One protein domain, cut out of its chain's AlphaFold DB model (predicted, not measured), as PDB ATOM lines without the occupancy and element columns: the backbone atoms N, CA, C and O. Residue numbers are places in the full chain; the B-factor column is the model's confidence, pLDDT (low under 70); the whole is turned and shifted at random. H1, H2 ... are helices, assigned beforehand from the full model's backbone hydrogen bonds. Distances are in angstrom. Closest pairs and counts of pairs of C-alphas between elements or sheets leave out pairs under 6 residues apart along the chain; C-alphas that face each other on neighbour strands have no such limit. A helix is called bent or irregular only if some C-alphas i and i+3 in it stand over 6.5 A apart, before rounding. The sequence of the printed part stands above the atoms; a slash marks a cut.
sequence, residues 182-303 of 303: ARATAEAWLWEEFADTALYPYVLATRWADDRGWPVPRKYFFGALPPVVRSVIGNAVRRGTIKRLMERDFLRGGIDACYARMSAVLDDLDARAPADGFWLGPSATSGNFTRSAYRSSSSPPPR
ATOM      1  N   ALA A 182     -23.430 -26.392  23.673       88.38
ATOM      2  CA  ALA A 182     -24.557 -25.460  23.598       88.38
ATOM      3  C   ALA A 182     -24.140 -24.051  23.130       88.38
ATOM      4  O   ALA A 182     -24.881 -23.403  22.389       88.38
ATOM      5  N   ARG A 183     -22.945 -23.585  23.518       90.31
ATOM      6  CA  ARG A 183     -22.427 -22.270  23.126       90.31
ATOM      7  C   ARG A 183     -22.029 -22.268  21.653       90.31
ATOM      8  O   ARG A 183     -22.442 -21.373  20.922       90.31
ATOM      9  N   ALA A 184     -21.281 -23.274  21.215       88.50
ATOM     10  CA  ALA A 184     -20.861 -23.429  19.830       88.50
ATOM     11  C   ALA A 184     -22.063 -23.647  18.898       88.50
ATOM     12  O   ALA A 184     -22.066 -23.158  17.775       88.50
ATOM     13  N   THR A 185     -23.119 -24.315  19.370       86.00
ATOM     14  CA  THR A 185     -24.377 -24.471  18.623       86.00
ATOM     15  C   THR A 185     -25.086 -23.131  18.428       86.00
ATOM     16  O   THR A 185     -25.519 -22.820  17.320       86.00
ATOM     17  N   ALA A 186     -25.181 -22.309  19.479       88.44
ATOM     18  CA  ALA A 186     -25.752 -20.968  19.366       88.44
ATOM     19  C   ALA A 186     -24.916 -20.070  18.437       88.44
ATOM     20  O   ALA A 186     -25.467 -19.329  17.626       88.44
ATOM     21  N   GLU A 187     -23.588 -20.172  18.513       89.94
ATOM     22  CA  GLU A 187     -22.681 -19.438  17.630       89.94
ATOM     23  C   GLU A 187     -22.784 -19.912  16.168       89.94
ATOM     24  O   GLU A 187     -22.780 -19.083  15.262       89.94
ATOM     25  N   ALA A 188     -22.961 -21.215  15.918       88.06
ATOM     26  CA  ALA A 188     -23.204 -21.752  14.577       88.06
ATOM     27  C   ALA A 188     -24.424 -21.111  13.917       88.06
ATOM     28  O   ALA A 188     -24.342 -20.699  12.762       88.06
ATOM     29  N   TRP A 189     -25.519 -20.978  14.666       87.06
ATOM     30  CA  TRP A 189     -26.727 -20.322  14.176       87.06
ATOM     31  C   TRP A 189     -26.499 -18.834  13.864       87.06
ATOM     32  O   TRP A 189     -26.977 -18.346  12.845       87.06
ATOM     33  N   LEU A 190     -25.726 -18.113  14.687       90.44
ATOM     34  CA  LEU A 190     -25.380 -16.715  14.399       90.44
ATOM     35  C   LEU A 190     -24.575 -16.583  13.101       90.44
ATOM     36  O   LEU A 190     -24.819 -15.661  12.325       90.44
ATOM     37  N   TRP A 191     -23.633 -17.498  12.856       89.00
ATOM     38  CA  TRP A 191     -22.862 -17.506  11.613       89.00
ATOM     39  C   TRP A 191     -23.724 -17.843  10.398       89.00
ATOM     40  O   TRP A 191     -23.548 -17.204   9.364       89.00
ATOM     41  N   GLU A 192     -24.647 -18.801  10.519       87.38
ATOM     42  CA  GLU A 192     -25.660 -19.134   9.503       87.38
ATOM     43  C   GLU A 192     -26.490 -17.897   9.136       87.38
ATOM     44  O   GLU A 192     -26.436 -17.424   7.998       87.38
ATOM     45  N   GLU A 193     -27.132 -17.276  10.127       90.12
ATOM     46  CA  GLU A 193     -27.978 -16.097   9.927       90.12
ATOM     47  C   GLU A 193     -27.188 -14.913   9.344       90.12
ATOM     48  O   GLU A 193     -27.657 -14.219   8.437       90.12
ATOM     49  N   PHE A 194     -25.960 -14.684   9.822       91.81
ATOM     50  CA  PHE A 194     -25.082 -13.646   9.284       91.81
ATOM     51  C   PHE A 194     -24.739 -13.903   7.815       91.81
ATOM     52  O   PHE A 194     -24.765 -12.985   6.994       91.81
ATOM     53  N   ALA A 195     -24.424 -15.140   7.451       89.94
ATOM     54  CA  ALA A 195     -24.052 -15.456   6.086       89.94
ATOM     55  C   ALA A 195     -25.236 -15.256   5.124       89.94
ATOM     56  O   ALA A 195     -25.086 -14.658   4.054       89.94
ATOM     57  N   ASP A 196     -26.431 -15.640   5.552       89.19
ATOM     58  CA  ASP A 196     -27.645 -15.567   4.743       89.19
ATOM     59  C   ASP A 196     -28.192 -14.145   4.608       89.19
ATOM     60  O   ASP A 196     -28.722 -13.756   3.559       89.19
ATOM     61  N   THR A 197     -28.038 -13.326   5.649       90.50
ATOM     62  CA  THR A 197     -28.608 -11.974   5.679       90.50
ATOM     63  C   THR A 197     -27.597 -10.860   5.426       90.50
ATOM     64  O   THR A 197     -27.968  -9.836   4.846       90.50
ATOM     65  N   ALA A 198     -26.333 -11.028   5.798       92.06
ATOM     66  CA  ALA A 198     -25.307 -10.007   5.618       92.06
ATOM     67  C   ALA A 198     -24.387 -10.300   4.426       92.06
ATOM     68  O   ALA A 198     -24.069  -9.370   3.685       92.06
ATOM     69  N   LEU A 199     -23.996 -11.562   4.190       92.44
ATOM     70  CA  LEU A 199     -23.050 -11.902   3.113       92.44
ATOM     71  C   LEU A 199     -23.722 -12.160   1.767       92.44
ATOM     72  O   LEU A 199     -23.284 -11.636   0.739       92.44
ATOM     73  N   TYR A 200     -24.801 -12.941   1.749       92.25
ATOM     74  CA  TYR A 200     -25.480 -13.323   0.513       92.25
ATOM     75  C   TYR A 200     -25.912 -12.153  -0.384       92.25
ATOM     76  O   TYR A 200     -25.756 -12.263  -1.608       92.25
ATOM     77  N   PRO A 201     -26.401 -11.012   0.142       95.12
ATOM     78  CA  PRO A 201     -26.759  -9.885  -0.711       95.12
ATOM     79  C   PRO A 201     -25.590  -9.340  -1.545       95.12
ATOM     80  O   PRO A 201     -25.827  -8.881  -2.663       95.12
ATOM     81  N   TYR A 202     -24.337  -9.448  -1.079       95.38
ATOM     82  CA  TYR A 202     -23.174  -9.076  -1.892       95.38
ATOM     83  C   TYR A 202     -22.999 -10.012  -3.093       95.38
ATOM     84  O   TYR A 202     -22.817  -9.548  -4.215       95.38
ATOM     85  N   VAL A 203     -23.161 -11.326  -2.903       91.69
ATOM     86  CA  VAL A 203     -23.145 -12.310  -4.003       91.69
ATOM     87  C   VAL A 203     -24.275 -12.051  -5.001       91.69
ATOM     88  O   VAL A 203     -24.115 -12.214  -6.213       91.69
ATOM     89  N   LEU A 204     -25.445 -11.633  -4.514       93.38
ATOM     90  CA  LEU A 204     -26.526 -11.207  -5.396       93.38
ATOM     91  C   LEU A 204     -26.153  -9.945  -6.177       93.38
ATOM     92  O   LEU A 204     -26.440  -9.885  -7.372       93.38
ATOM     93  N   ALA A 205     -25.503  -8.965  -5.548       96.19
ATOM     94  CA  ALA A 205     -25.050  -7.758  -6.227       96.19
ATOM     95  C   ALA A 205     -24.086  -8.088  -7.378       96.19
ATOM     96  O   ALA A 205     -24.307  -7.614  -8.496       96.19
ATOM     97  N   THR A 206     -23.111  -8.979  -7.156       93.00
ATOM     98  CA  THR A 206     -22.132  -9.356  -8.192       93.00
ATOM     99  C   THR A 206     -22.776 -10.015  -9.410       93.00
ATOM    100  O   THR A 206     -22.304  -9.843 -10.527       93.00
ATOM    101  N   ARG A 207     -23.874 -10.759  -9.226       90.69
ATOM    102  CA  ARG A 207     -24.520 -11.542 -10.297       90.69
ATOM    103  C   ARG A 207     -25.711 -10.846 -10.946       90.69
ATOM    104  O   ARG A 207     -26.024 -11.130 -12.099       90.69
ATOM    105  N   TRP A 208     -26.420  -9.998 -10.207       94.12
ATOM    106  CA  TRP A 208     -27.694  -9.421 -10.646       94.12
ATOM    107  C   TRP A 208     -27.642  -7.911 -10.841       94.12
ATOM    108  O   TRP A 208     -28.355  -7.402 -11.707       94.12
ATOM    109  N   ALA A 209     -26.843  -7.193 -10.052       96.00
ATOM    110  CA  ALA A 209     -26.722  -5.745 -10.174       96.00
ATOM    111  C   ALA A 209     -25.615  -5.370 -11.159       96.00
ATOM    112  O   ALA A 209     -25.870  -4.585 -12.069       96.00
ATOM    113  N   ASP A 210     -24.446  -5.995 -11.037       95.31
ATOM    114  CA  ASP A 210     -23.313  -5.783 -11.934       95.31
ATOM    115  C   ASP A 210     -23.596  -6.318 -13.350       95.31
ATOM    116  O   ASP A 210     -23.932  -7.492 -13.543       95.31
ATOM    117  N   ASP A 211     -23.440  -5.458 -14.358       94.69
ATOM    118  CA  ASP A 211     -23.615  -5.831 -15.764       94.69
ATOM    119  C   ASP A 211     -22.596  -6.881 -16.225       94.69
ATOM    120  O   ASP A 211     -22.917  -7.683 -17.103       94.69
ATOM    121  N   ARG A 212     -21.413  -6.942 -15.600       93.50
ATOM    122  CA  ARG A 212     -20.387  -7.958 -15.890       93.50
ATOM    123  C   ARG A 212     -20.815  -9.351 -15.433       93.50
ATOM    124  O   ARG A 212     -20.484 -10.342 -16.077       93.50
ATOM    125  N   GLY A 213     -21.565  -9.436 -14.332       90.62
ATOM    126  CA  GLY A 213     -22.032 -10.707 -13.775       90.62
ATOM    127  C   GLY A 213     -23.351 -11.199 -14.366       90.62
ATOM    128  O   GLY A 213     -23.548 -12.410 -14.485       90.62
ATOM    129  N   TRP A 214     -24.230 -10.291 -14.806       92.31
ATOM    130  CA  TRP A 214     -25.563 -10.610 -15.340       92.31
ATOM    131  C   TRP A 214     -25.624 -11.679 -16.455       92.31
ATOM    132  O   TRP A 214     -26.579 -12.470 -16.466       92.31
ATOM    133  N   PRO A 215     -24.646 -11.793 -17.380       90.50
ATOM    134  CA  PRO A 215     -24.657 -12.833 -18.408       90.50
ATOM    135  C   PRO A 215     -24.773 -14.259 -17.852       90.50
ATOM    136  O   PRO A 215     -25.399 -15.113 -18.486       90.50
ATOM    137  N   VAL A 216     -24.234 -14.515 -16.656       86.06
ATOM    138  CA  VAL A 216     -24.222 -15.840 -16.021       86.06
ATOM    139  C   VAL A 216     -25.631 -16.299 -15.611       86.06
ATOM    140  O   VAL A 216     -26.119 -17.272 -16.195       86.06
ATOM    141  N   PRO A 217     -26.357 -15.630 -14.688       86.88
ATOM    142  CA  PRO A 217     -27.725 -16.021 -14.350       86.88
ATOM    143  C   PRO A 217     -28.671 -15.915 -15.553       86.88
ATOM    144  O   PRO A 217     -29.560 -16.756 -15.697       86.88
ATOM    145  N   ARG A 218     -28.458 -14.961 -16.476       88.25
ATOM    146  CA  ARG A 218     -29.224 -14.890 -17.732       88.25
ATOM    147  C   ARG A 218     -29.108 -16.181 -18.551       88.25
ATOM    148  O   ARG A 218     -30.121 -16.660 -19.064       88.25
ATOM    149  N   LYS A 219     -27.902 -16.746 -18.668       85.50
ATOM    150  CA  LYS A 219     -27.643 -18.007 -19.379       85.50
ATOM    151  C   LYS A 219     -28.213 -19.206 -18.621       85.50
ATOM    152  O   LYS A 219     -28.968 -19.976 -19.204       85.50
ATOM    153  N   TYR A 220     -27.878 -19.364 -17.343       83.19
ATOM    154  CA  TYR A 220     -28.167 -20.607 -16.619       83.19
ATOM    155  C   TYR A 220     -29.598 -20.703 -16.074       83.19
ATOM    156  O   TYR A 220     -30.166 -21.792 -16.072       83.19
ATOM    157  N   PHE A 221     -30.221 -19.593 -15.665       82.50
ATOM    158  CA  PHE A 221     -31.592 -19.621 -15.135       82.50
ATOM    159  C   PHE A 221     -32.659 -19.423 -16.210       82.50
ATOM    160  O   PHE A 221     -33.764 -19.952 -16.086       82.50
ATOM    161  N   PHE A 222     -32.338 -18.684 -17.277       85.75
ATOM    162  CA  PHE A 222     -33.306 -18.304 -18.311       85.75
ATOM    163  C   PHE A 222     -32.941 -18.809 -19.721       85.75
ATOM    164  O   PHE A 222     -33.677 -18.553 -20.676       85.75
ATOM    165  N   GLY A 223     -31.842 -19.555 -19.880       84.25
ATOM    166  CA  GLY A 223     -31.356 -20.043 -21.178       84.25
ATOM    167  C   GLY A 223     -32.320 -20.975 -21.914       84.25
ATOM    168  O   GLY A 223     -32.346 -20.970 -23.138       84.25
ATOM    169  N   ALA A 224     -33.171 -21.705 -21.195       83.31
ATOM    170  CA  ALA A 224     -34.178 -22.578 -21.803       83.31
ATOM    171  C   ALA A 224     -35.405 -21.822 -22.359       83.31
ATOM    172  O   ALA A 224     -36.230 -22.416 -23.046       83.31
ATOM    173  N   LEU A 225     -35.557 -20.526 -22.055       86.06
ATOM    174  CA  LEU A 225     -36.688 -19.721 -22.529       86.06
ATOM    175  C   LEU A 225     -36.435 -19.177 -23.946       86.06
ATOM    176  O   LEU A 225     -35.285 -18.840 -24.253       86.06
ATOM    177  N   PRO A 226     -37.483 -18.994 -24.778       90.44
ATOM    178  CA  PRO A 226     -37.374 -18.300 -26.063       90.44
ATOM    179  C   PRO A 226     -36.776 -16.887 -25.914       90.44
ATOM    180  O   PRO A 226     -37.008 -16.252 -24.885       90.44
ATOM    181  N   PRO A 227     -36.052 -16.340 -26.912       90.31
ATOM    182  CA  PRO A 227     -35.272 -15.101 -26.757       90.31
ATOM    183  C   PRO A 227     -36.046 -13.884 -26.222       90.31
ATOM    184  O   PRO A 227     -35.547 -13.158 -25.354       90.31
ATOM    185  N   VAL A 228     -37.279 -13.682 -26.697       91.12
ATOM    186  CA  VAL A 228     -38.152 -12.584 -26.250       91.12
ATOM    187  C   VAL A 228     -38.590 -12.808 -24.802       91.12
ATOM    188  O   VAL A 228     -38.404 -11.941 -23.949       91.12
ATOM    189  N   VAL A 229     -39.079 -14.013 -24.497       89.31
ATOM    190  CA  VAL A 229     -39.531 -14.407 -23.155       89.31
ATOM    191  C   VAL A 229     -38.385 -14.321 -22.142       89.31
ATOM    192  O   VAL A 229     -38.552 -13.755 -21.064       89.31
ATOM    193  N   ARG A 230     -37.193 -14.803 -22.512       90.25
ATOM    194  CA  ARG A 230     -35.960 -14.721 -21.717       90.25
ATOM    195  C   ARG A 230     -35.626 -13.285 -21.342       90.25
ATOM    196  O   ARG A 230     -35.265 -13.021 -20.199       90.25
ATOM    197  N   SER A 231     -35.724 -12.364 -22.297       89.75
ATOM    198  CA  SER A 231     -35.386 -10.961 -22.064       89.75
ATOM    199  C   SER A 231     -36.424 -10.272 -21.180       89.75
ATOM    200  O   SER A 231     -36.044  -9.582 -20.241       89.75
ATOM    201  N   VAL A 232     -37.718 -10.512 -21.403       92.38
ATOM    202  CA  VAL A 232     -38.785  -9.925 -20.576       92.38
ATOM    203  C   VAL A 232     -38.735 -10.458 -19.142       92.38
ATOM    204  O   VAL A 232     -38.606  -9.670 -18.203       92.38
ATOM    205  N   ILE A 233     -38.786 -11.783 -18.966       90.88
ATOM    206  CA  ILE A 233     -38.808 -12.420 -17.641       90.88
ATOM    207  C   ILE A 233     -37.483 -12.183 -16.914       90.88
ATOM    208  O   ILE A 233     -37.488 -11.761 -15.760       90.88
ATOM    209  N   GLY A 234     -36.348 -12.388 -17.589       91.12
ATOM    210  CA  GLY A 234     -35.026 -12.193 -16.995       91.12
ATOM    211  C   GLY A 234     -34.823 -10.764 -16.494       91.12
ATOM    212  O   GLY A 234     -34.399 -10.573 -15.357       91.12
ATOM    213  N   ASN A 235     -35.203  -9.754 -17.285       93.38
ATOM    214  CA  ASN A 235     -35.087  -8.356 -16.866       93.38
ATOM    215  C   ASN A 235     -36.071  -7.998 -15.742       93.38
ATOM    216  O   ASN A 235     -35.725  -7.206 -14.868       93.38
ATOM    217  N   ALA A 236     -37.279  -8.571 -15.730       94.00
ATOM    218  CA  ALA A 236     -38.225  -8.369 -14.635       94.00
ATOM    219  C   ALA A 236     -37.688  -8.930 -13.308       94.00
ATOM    220  O   ALA A 236     -37.688  -8.215 -12.304       94.00
ATOM    221  N   VAL A 237     -37.159 -10.160 -13.315       92.62
ATOM    222  CA  VAL A 237     -36.529 -10.767 -12.131       92.62
ATOM    223  C   VAL A 237     -35.296  -9.966 -11.709       92.62
ATOM    224  O   VAL A 237     -35.168  -9.644 -10.531       92.62
ATOM    225  N   ARG A 238     -34.439  -9.560 -12.658       95.19
ATOM    226  CA  ARG A 238     -33.257  -8.727 -12.382       95.19
ATOM    227  C   ARG A 238     -33.628  -7.428 -11.671       95.19
ATOM    228  O   ARG A 238     -33.062  -7.132 -10.623       95.19
ATOM    229  N   ARG A 239     -34.616  -6.687 -12.189       96.44
ATOM    230  CA  ARG A 239     -35.105  -5.453 -11.551       96.44
ATOM    231  C   ARG A 239     -35.644  -5.709 -10.145       96.44
ATOM    232  O   ARG A 239     -35.353  -4.932  -9.243       96.44
ATOM    233  N   GLY A 240     -36.389  -6.798  -9.947       96.25
ATOM    234  CA  GLY A 240     -36.883  -7.194  -8.627       96.25
ATOM    235  C   GLY A 240     -35.756  -7.476  -7.630       96.25
ATOM    236  O   GLY A 240     -35.803  -6.993  -6.501       96.25
ATOM    237  N   THR A 241     -34.715  -8.201  -8.048       95.38
ATOM    238  CA  THR A 241     -33.537  -8.475  -7.210       95.38
ATOM    239  C   THR A 241     -32.784  -7.192  -6.863       95.38
ATOM    240  O   THR A 241     -32.501  -6.961  -5.690       95.38
ATOM    241  N   ILE A 242     -32.533  -6.316  -7.842       97.38
ATOM    242  CA  ILE A 242     -31.883  -5.015  -7.610       97.38
ATOM    243  C   ILE A 242     -32.701  -4.167  -6.629       97.38
ATOM    244  O   ILE A 242     -32.136  -3.581  -5.709       97.38
ATOM    245  N   LYS A 243     -34.033  -4.143  -6.768       97.69
ATOM    246  CA  LYS A 243     -34.917  -3.421  -5.844       97.69
ATOM    247  C   LYS A 243     -34.773  -3.919  -4.402       97.69
ATOM    248  O   LYS A 243     -34.647  -3.105  -3.498       97.69
ATOM    249  N   ARG A 244     -34.718  -5.235  -4.175       96.19
ATOM    250  CA  ARG A 244     -34.514  -5.798  -2.824       96.19
ATOM    251  C   ARG A 244     -33.153  -5.423  -2.237       96.19
ATOM    252  O   ARG A 244     -33.049  -5.146  -1.048       96.19
ATOM    253  N   LEU A 245     -32.110  -5.387  -3.068       97.06
ATOM    254  CA  LEU A 245     -30.774  -4.952  -2.648       97.06
ATOM    255  C   LEU A 245     -30.735  -3.450  -2.314       97.06
ATOM    256  O   LEU A 245     -30.062  -3.052  -1.367       97.06
ATOM    257  N   MET A 246     -31.490  -2.623  -3.045       96.94
ATOM    258  CA  MET A 246     -31.705  -1.204  -2.724       96.94
ATOM    259  C   MET A 246     -32.439  -1.015  -1.393       96.94
ATOM    260  O   MET A 246     -32.027  -0.203  -0.566       96.94
ATOM    261  N   GLU A 247     -33.527  -1.761  -1.184       96.50
ATOM    262  CA  GLU A 247     -34.341  -1.715   0.039       96.50
ATOM    263  C   GLU A 247     -33.513  -2.080   1.280       96.50
ATOM    264  O   GLU A 247     -33.707  -1.483   2.335       96.50
ATOM    265  N   ARG A 248     -32.536  -2.984   1.129       95.25
ATOM    266  CA  ARG A 248     -31.600  -3.414   2.180       95.25
ATOM    267  C   ARG A 248     -30.298  -2.602   2.259       95.25
ATOM    268  O   ARG A 248     -29.376  -3.022   2.944       95.25
ATOM    269  N   ASP A 249     -30.205  -1.480   1.549       95.69
ATOM    270  CA  ASP A 249     -29.052  -0.565   1.576       95.69
ATOM    271  C   ASP A 249     -27.707  -1.140   1.071       95.69
ATOM    272  O   ASP A 249     -26.633  -0.610   1.350       95.69
ATOM    273  N   PHE A 250     -27.736  -2.202   0.260       96.50
ATOM    274  CA  PHE A 250     -26.509  -2.765  -0.327       96.50
ATOM    275  C   PHE A 250     -26.016  -1.985  -1.542       96.50
ATOM    276  O   PHE A 250     -24.825  -1.988  -1.830       96.50
ATOM    277  N   LEU A 251     -26.926  -1.342  -2.273       97.06
ATOM    278  CA  LEU A 251     -26.606  -0.720  -3.559       97.06
ATOM    279  C   LEU A 251     -26.814   0.802  -3.582       97.06
ATOM    280  O   LEU A 251     -26.566   1.403  -4.625       97.06
ATOM    281  N   ARG A 252     -27.301   1.453  -2.505       94.81
ATOM    282  CA  ARG A 252     -27.656   2.895  -2.534       94.81
ATOM    283  C   ARG A 252     -26.470   3.793  -2.882       94.81
ATOM    284  O   ARG A 252     -26.655   4.792  -3.565       94.81
ATOM    285  N   GLY A 253     -25.271   3.405  -2.455       94.62
ATOM    286  CA  GLY A 253     -24.011   4.061  -2.814       94.62
ATOM    287  C   GLY A 253     -23.435   3.649  -4.176       94.62
ATOM    288  O   GLY A 253     -22.314   4.029  -4.490       94.62
ATOM    289  N   GLY A 254     -24.157   2.856  -4.973       95.75
ATOM    290  CA  GLY A 254     -23.667   2.280  -6.226       95.75
ATOM    291  C   GLY A 254     -22.946   0.941  -6.048       95.75
ATOM    292  O   GLY A 254     -22.729   0.457  -4.934       95.75
ATOM    293  N   ILE A 255     -22.590   0.319  -7.177       96.00
ATOM    294  CA  ILE A 255     -21.962  -1.011  -7.198       96.00
ATOM    295  C   ILE A 255     -20.530  -0.992  -6.639       96.00
ATOM    296  O   ILE A 255     -20.141  -1.927  -5.946       96.00
ATOM    297  N   ASP A 256     -19.774   0.089  -6.845       96.31
ATOM    298  CA  ASP A 256     -18.399   0.199  -6.337       96.31
ATOM    299  C   ASP A 256     -18.361   0.307  -4.810       96.31
ATOM    300  O   ASP A 256     -17.577  -0.379  -4.156       96.31
ATOM    301  N   ALA A 257     -19.269   1.091  -4.217       96.69
ATOM    302  CA  ALA A 257     -19.422   1.155  -2.764       96.69
ATOM    303  C   ALA A 257     -19.874  -0.194  -2.179       96.69
ATOM    304  O   ALA A 257     -19.426  -0.583  -1.098       96.69
ATOM    305  N   CYS A 258     -20.725  -0.930  -2.905       97.25
ATOM    306  CA  CYS A 258     -21.127  -2.289  -2.539       97.25
ATOM    307  C   CYS A 258     -19.915  -3.229  -2.476       97.25
ATOM    308  O   CYS A 258     -19.740  -3.933  -1.482       97.25
ATOM    309  N   TYR A 259     -19.042  -3.194  -3.488       96.44
ATOM    310  CA  TYR A 259     -17.815  -3.994  -3.515       96.44
ATOM    311  C   TYR A 259     -16.806  -3.587  -2.443       96.44
ATOM    312  O   TYR A 259     -16.226  -4.462  -1.807       96.44
ATOM    313  N   ALA A 260     -16.624  -2.287  -2.197       96.81
ATOM    314  CA  ALA A 260     -15.744  -1.810  -1.132       96.81
ATOM    315  C   ALA A 260     -16.207  -2.324   0.241       96.81
ATOM    316  O   ALA A 260     -15.404  -2.835   1.020       96.81
ATOM    317  N   ARG A 261     -17.520  -2.268   0.512       96.62
ATOM    318  CA  ARG A 261     -18.097  -2.819   1.743       96.62
ATOM    319  C   ARG A 261     -17.973  -4.344   1.799       96.62
ATOM    320  O   ARG A 261     -17.634  -4.870   2.852       96.62
ATOM    321  N   MET A 262     -18.202  -5.048   0.685       95.88
ATOM    322  CA  MET A 262     -17.988  -6.498   0.606       95.88
ATOM    323  C   MET A 262     -16.545  -6.861   0.972       95.88
ATOM    324  O   MET A 262     -16.347  -7.770   1.770       95.88
ATOM    325  N   SER A 263     -15.558  -6.146   0.422       95.31
ATOM    326  CA  SER A 263     -14.138  -6.377   0.710       95.31
ATOM    327  C   SER A 263     -13.843  -6.220   2.196       95.31
ATOM    328  O   SER A 263     -13.319  -7.147   2.794       95.31
ATOM    329  N   ALA A 264     -14.278  -5.113   2.809       96.06
ATOM    330  CA  ALA A 264     -14.061  -4.872   4.234       96.06
ATOM    331  C   ALA A 264     -14.657  -5.986   5.114       96.06
ATOM    332  O   ALA A 264     -14.009  -6.461   6.039       96.06
ATOM    333  N   VAL A 265     -15.863  -6.465   4.789       94.25
ATOM    334  CA  VAL A 265     -16.485  -7.581   5.519       94.25
ATOM    335  C   VAL A 265     -15.696  -8.883   5.350       94.25
ATOM    336  O   VAL A 265     -15.581  -9.660   6.296       94.25
ATOM    337  N   LEU A 266     -15.168  -9.155   4.154       91.31
ATOM    338  CA  LEU A 266     -14.331 -10.335   3.924       91.31
ATOM    339  C   LEU A 266     -12.995 -10.234   4.672       91.31
ATOM    340  O   LEU A 266     -12.564 -11.236   5.238       91.31
ATOM    341  N   ASP A 267     -12.400  -9.042   4.736       92.94
ATOM    342  CA  ASP A 267     -11.183  -8.778   5.505       92.94
ATOM    343  C   ASP A 267     -11.424  -8.998   7.010       92.94
ATOM    344  O   ASP A 267     -10.639  -9.683   7.666       92.94
ATOM    345  N   ASP A 268     -12.553  -8.522   7.549       93.06
ATOM    346  CA  ASP A 268     -12.951  -8.755   8.946       93.06
ATOM    347  C   ASP A 268     -13.173 -10.248   9.242       93.06
ATOM    348  O   ASP A 268     -12.776 -10.758  10.296       93.06
ATOM    349  N   LEU A 269     -13.789 -10.982   8.308       90.75
ATOM    350  CA  LEU A 269     -13.980 -12.429   8.436       90.75
ATOM    351  C   LEU A 269     -12.656 -13.188   8.406       90.75
ATOM    352  O   LEU A 269     -12.499 -14.154   9.151       90.75
ATOM    353  N   ASP A 270     -11.718 -12.784   7.555       88.56
ATOM    354  CA  ASP A 270     -10.399 -13.403   7.498       88.56
ATOM    355  C   ASP A 270      -9.565 -13.059   8.740       88.56
ATOM    356  O   ASP A 270      -8.905 -13.949   9.273       88.56
ATOM    357  N   ALA A 271      -9.672 -11.840   9.278       89.88
ATOM    358  CA  ALA A 271      -9.044 -11.460  10.544       89.88
ATOM    359  C   ALA A 271      -9.620 -12.227  11.748       89.88
ATOM    360  O   ALA A 271      -8.897 -12.544  12.694       89.88
ATOM    361  N   ARG A 272     -10.923 -12.545  11.726       89.75
ATOM    362  CA  ARG A 272     -11.583 -13.355  12.763       89.75
ATOM    363  C   ARG A 272     -11.352 -14.858  12.591       89.75
ATOM    364  O   ARG A 272     -11.529 -15.600  13.564       89.75
ATOM    365  N   ALA A 273     -11.021 -15.331  11.392       86.69
ATOM    366  CA  ALA A 273     -10.859 -16.753  11.130       86.69
ATOM    367  C   ALA A 273      -9.783 -17.365  12.049       86.69
ATOM    368  O   ALA A 273      -8.757 -16.735  12.304       86.69
ATOM    369  N   PRO A 274      -9.990 -18.594  12.557       85.50
ATOM    370  CA  PRO A 274      -8.952 -19.262  13.328       85.50
ATOM    371  C   PRO A 274      -7.734 -19.540  12.435       85.50
ATOM    372  O   PRO A 274      -7.890 -19.830  11.248       85.50
ATOM    373  N   ALA A 275      -6.534 -19.468  13.020       82.69
ATOM    374  CA  ALA A 275      -5.289 -19.780  12.315       82.69
ATOM    375  C   ALA A 275      -5.259 -21.241  11.833       82.69
ATOM    376  O   ALA A 275      -4.844 -21.507  10.710       82.69
ATOM    377  N   ASP A 276      -5.787 -22.152  12.656       77.12
ATOM    378  CA  ASP A 276      -5.871 -23.582  12.381       77.12
ATOM    379  C   ASP A 276      -7.273 -24.125  12.696       77.12
ATOM    380  O   ASP A 276      -7.963 -23.650  13.601       77.12
ATOM    381  N   GLY A 277      -7.685 -25.173  11.981       82.00
ATOM    382  CA  GLY A 277      -8.949 -25.871  12.223       82.00
ATOM    383  C   GLY A 277     -10.178 -25.171  11.635       82.00
ATOM    384  O   GLY A 277     -10.140 -24.608  10.540       82.00
ATOM    385  N   PHE A 278     -11.304 -25.280  12.340       83.44
ATOM    386  CA  PHE A 278     -12.616 -24.808  11.908       83.44
ATOM    387  C   PHE A 278     -13.143 -23.715  12.847       83.44
ATOM    388  O   PHE A 278     -12.684 -23.576  13.979       83.44
ATOM    389  N   TRP A 279     -14.137 -22.939  12.401       82.50
ATOM    390  CA  TRP A 279     -14.623 -21.754  13.130       82.50
ATOM    391  C   TRP A 279     -15.120 -22.066  14.540       82.50
ATOM    392  O   TRP A 279     -14.969 -21.247  15.442       82.50
ATOM    393  N   LEU A 280     -15.685 -23.260  14.717       86.00
ATOM    394  CA  LEU A 280     -16.328 -23.703  15.951       86.00
ATOM    395  C   LEU A 280     -15.674 -24.964  16.529       86.00
ATOM    396  O   LEU A 280     -16.342 -25.762  17.183       86.00
ATOM    397  N   GLY A 281     -14.380 -25.174  16.262       80.19
ATOM    398  CA  GLY A 281     -13.603 -26.255  16.868       80.19
ATOM    399  C   GLY A 281     -12.716 -27.030  15.887       80.19
ATOM    400  O   GLY A 281     -12.368 -26.531  14.820       80.19
ATOM    401  N   PRO A 282     -12.316 -28.265  16.232       77.81
ATOM    402  CA  PRO A 282     -11.338 -29.027  15.454       77.81
ATOM    403  C   PRO A 282     -11.939 -29.795  14.265       77.81
ATOM    404  O   PRO A 282     -11.214 -30.484  13.552       77.81
ATOM    405  N   SER A 283     -13.257 -29.753  14.053       78.00
ATOM    406  CA  SER A 283     -13.941 -30.561  13.035       78.00
ATOM    407  C   SER A 283     -14.986 -29.756  12.267       78.00
ATOM    408  O   SER A 283     -15.526 -28.774  12.778       78.00
ATOM    409  N   ALA A 284     -15.265 -30.184  11.034       79.62
ATOM    410  CA  ALA A 284     -16.332 -29.618  10.222       79.62
ATOM    411  C   ALA A 284     -17.696 -29.880  10.878       79.62
ATOM    412  O   ALA A 284     -17.954 -30.968  11.389       79.62
ATOM    413  N   THR A 285     -18.560 -28.871  10.845       80.75
ATOM    414  CA  THR A 285     -19.890 -28.843  11.475       80.75
ATOM    415  C   THR A 285     -20.808 -27.937  10.658       80.75
ATOM    416  O   THR A 285     -20.333 -27.260   9.741       80.75
ATOM    417  N   SER A 286     -22.096 -27.868  11.009       74.38
ATOM    418  CA  SER A 286     -23.058 -26.962  10.359       74.38
ATOM    419  C   SER A 286     -22.567 -25.511  10.273       74.38
ATOM    420  O   SER A 286     -22.610 -24.912   9.202       74.38
ATOM    421  N   GLY A 287     -21.978 -24.975  11.347       60.12
ATOM    422  CA  GLY A 287     -21.485 -23.591  11.385       60.12
ATOM    423  C   GLY A 287     -20.286 -23.286  10.475       60.12
ATOM    424  O   GLY A 287     -19.894 -22.130  10.358       60.12
ATOM    425  N   ASN A 288     -19.696 -24.292   9.814       65.25
ATOM    426  CA  ASN A 288     -18.573 -24.114   8.887       65.25
ATOM    427  C   ASN A 288     -18.990 -24.015   7.411       65.25
ATOM    428  O   ASN A 288     -18.170 -23.649   6.562       65.25
ATOM    429  N   PHE A 289     -20.238 -24.354   7.073       60.44
ATOM    430  CA  PHE A 289     -20.682 -24.378   5.677       60.44
ATOM    431  C   PHE A 289     -20.865 -22.981   5.077       60.44
ATOM    432  O   PHE A 289     -20.677 -22.809   3.867       60.44
ATOM    433  N   THR A 290     -21.100 -21.983   5.927       51.47
ATOM    434  CA  THR A 290     -21.215 -20.566   5.578       51.47
ATOM    435  C   THR A 290     -19.948 -20.039   4.901       51.47
ATOM    436  O   THR A 290     -19.994 -19.654   3.733       51.47
ATOM    437  N   ARG A 291     -18.767 -20.104   5.531       44.81
ATOM    438  CA  ARG A 291     -17.522 -19.550   4.940       44.81
ATOM    439  C   ARG A 291     -17.179 -20.142   3.569       44.81
ATOM    440  O   ARG A 291     -16.807 -19.411   2.648       44.81
ATOM    441  N   SER A 292     -17.309 -21.460   3.413       47.50
ATOM    442  CA  SER A 292     -16.933 -22.155   2.173       47.50
ATOM    443  C   SER A 292     -17.875 -21.836   0.999       47.50
ATOM    444  O   SER A 292     -17.504 -22.009  -0.162       47.50
ATOM    445  N   ALA A 293     -19.110 -21.387   1.255       49.34
ATOM    446  CA  ALA A 293     -20.057 -20.989   0.209       49.34
ATOM    447  C   ALA A 293     -19.801 -19.558  -0.311       49.34
ATOM    448  O   ALA A 293     -20.007 -19.281  -1.499       49.34
ATOM    449  N   TYR A 294     -19.304 -18.660   0.547       50.94
ATOM    450  CA  TYR A 294     -19.189 -17.232   0.229       50.94
ATOM    451  C   TYR A 294     -17.820 -16.800  -0.324       50.94
ATOM    452  O   TYR A 294     -17.791 -15.948  -1.206       50.94
ATOM    453  N   ARG A 295     -16.700 -17.429   0.074       49.12
ATOM    454  CA  ARG A 295     -15.342 -17.057  -0.406       49.12
ATOM    455  C   ARG A 295     -15.143 -17.180  -1.927       49.12
ATOM    456  O   ARG A 295     -14.256 -16.553  -2.489       49.12
ATOM    457  N   SER A 296     -15.964 -17.978  -2.592       44.88
ATOM    458  CA  SER A 296     -15.756 -18.370  -3.997       44.88
ATOM    459  C   SER A 296     -16.925 -17.986  -4.899       44.88
ATOM    460  O   SER A 296     -16.847 -18.106  -6.116       44.88
ATOM    461  N   SER A 297     -18.002 -17.459  -4.313       42.03
ATOM    462  CA  SER A 297     -19.059 -16.759  -5.045       42.03
ATOM    463  C   SER A 297     -18.791 -15.252  -5.177       42.03
ATOM    464  O   SER A 297     -19.470 -14.587  -5.961       42.03
ATOM    465  N   SER A 298     -17.792 -14.741  -4.447       43.91
ATOM    466  CA  SER A 298     -17.358 -13.342  -4.397       43.91
ATOM    467  C   SER A 298     -16.169 -13.007  -5.305       43.91
ATOM    468  O   SER A 298     -15.818 -11.833  -5.414       43.91
ATOM    469  N   SER A 299     -15.553 -13.990  -5.976       42.62
ATOM    470  CA  SER A 299     -14.498 -13.705  -6.952       42.62
ATOM    471  C   SER A 299     -15.065 -12.805  -8.060       42.62
ATOM    472  O   SER A 299     -16.072 -13.175  -8.676       42.62
ATOM    473  N   PRO A 300     -14.474 -11.622  -8.305       38.53
ATOM    474  CA  PRO A 300     -14.953 -10.742  -9.357       38.53
ATOM    475  C   PRO A 300     -14.844 -11.461 -10.709       38.53
ATOM    476  O   PRO A 300     -13.909 -12.246 -10.905       38.53
ATOM    477  N   PRO A 301     -15.777 -11.221 -11.649       35.28
ATOM    478  CA  PRO A 301     -15.604 -11.714 -13.006       35.28
ATOM    479  C   PRO A 301     -14.259 -11.206 -13.554       35.28
ATOM    480  O   PRO A 301     -13.865 -10.079 -13.228       35.28
ATOM    481  N   PRO A 302     -13.537 -12.024 -14.343       32.78
ATOM    482  CA  PRO A 302     -12.295 -11.582 -14.963       32.78
ATOM    483  C   PRO A 302     -12.540 -10.286 -15.750       32.78
ATOM    484  O   PRO A 302     -13.624 -10.099 -16.312       32.78
ATOM    485  N   ARG A 303     -11.552  -9.384 -15.696       34.47
ATOM    486  CA  ARG A 303     -11.581  -8.082 -16.376       34.47
ATOM    487  C   ARG A 303     -11.739  -8.231 -17.883       34.47
ATOM    488  O   ARG A 303     -11.147  -9.183 -18.434       34.47
TER     489      ARG A 303
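This is residues 182 to 303 of the 303 residues of the protein "GST N-terminal domain-containing protein" of Deltaproteobacteria bacterium (UniProt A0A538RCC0). One long kinked helix, H1, makes the spine of an elongated model; H5 runs beside its first half, while H4 packs on residues 199 to 209 with its own residues 255 to 262. H2 and H3 make the far end, H3 meeting the last part of H1 at a steep angle and reaching beyond it, so that the model's greatest length lies between the start of H1 and the start of H3. The printed part has 122 residues with five named helices, in the order H1 to H5, and no named strand; the class is all helix. It is only just loose, close to compact, with a radius of gyration of the C-alphas of 16.8 A, and spans 52 by 31 by 29 A.

The hub is H1, residues 182 to 209, which touches four helices and has a kink of 28 degrees near residue 202. H5, residues 286 to 294, touches it at a shallow tilt of 18 degrees, the same way, closest at the C-alphas of Ala 188 and Gly 287, 4.1 A apart. H4, residues 254 to 272, touches H1 at a shallow tilt of 27 degrees, opposite ways, closest at the C-alphas of Tyr 202 and Met 262, 6.3 A. H3, residues 227 to 247, touches residues 201 to 209 of H1 with its residues 238 to 245 alone; the tilt is steep, 52 degrees, opposite ways, and the closest C-alphas are those of Ala 209 and Ile 242, 5.8 A. H2, residues 215 to 222, and H1 touch only at the corner, and only just, with 3 pairs of C-alphas within 8 A, the closest those of Arg 207 and Pro 217, 6.8 A. H2 touches H3 at a steep tilt of 69.6 degrees, only just short of about perpendicular, closest at the C-alphas of Phe 222 and Arg 230, 5.6 A. H4 and H5 are apart, as are H3 and H4. In H2, H3 and H4 every O i to N i+4 pair is within hydrogen-bond range; in H1 20 of 24 are, and in H5 2 of 5, beside 3 of 6 O i to N i+3 pairs.

H1 is 39.2 A long, from C-alpha 182 at (-24.557, -25.460, 23.598). H3 is 30.0 A, ending at C-alpha 247 at (-34.341, -1.715, 0.039), and H4 27.4 A. H2 is 10.2 A. H5 is 14.6 A, ending at C-alpha 294 at (-19.189, -17.232, 0.229); it is only just irregular, with C-alphas 287 and 290 6.6 A apart.

The two farthest C-alphas, those of Ala 182 and Val 228, are 53.2 A apart. The printed part has no cut. The link from H4 to H5, residues 273 to 285, is long. Residues 287 to 303 have pLDDT under 70; the mean of the printed part is 84.5.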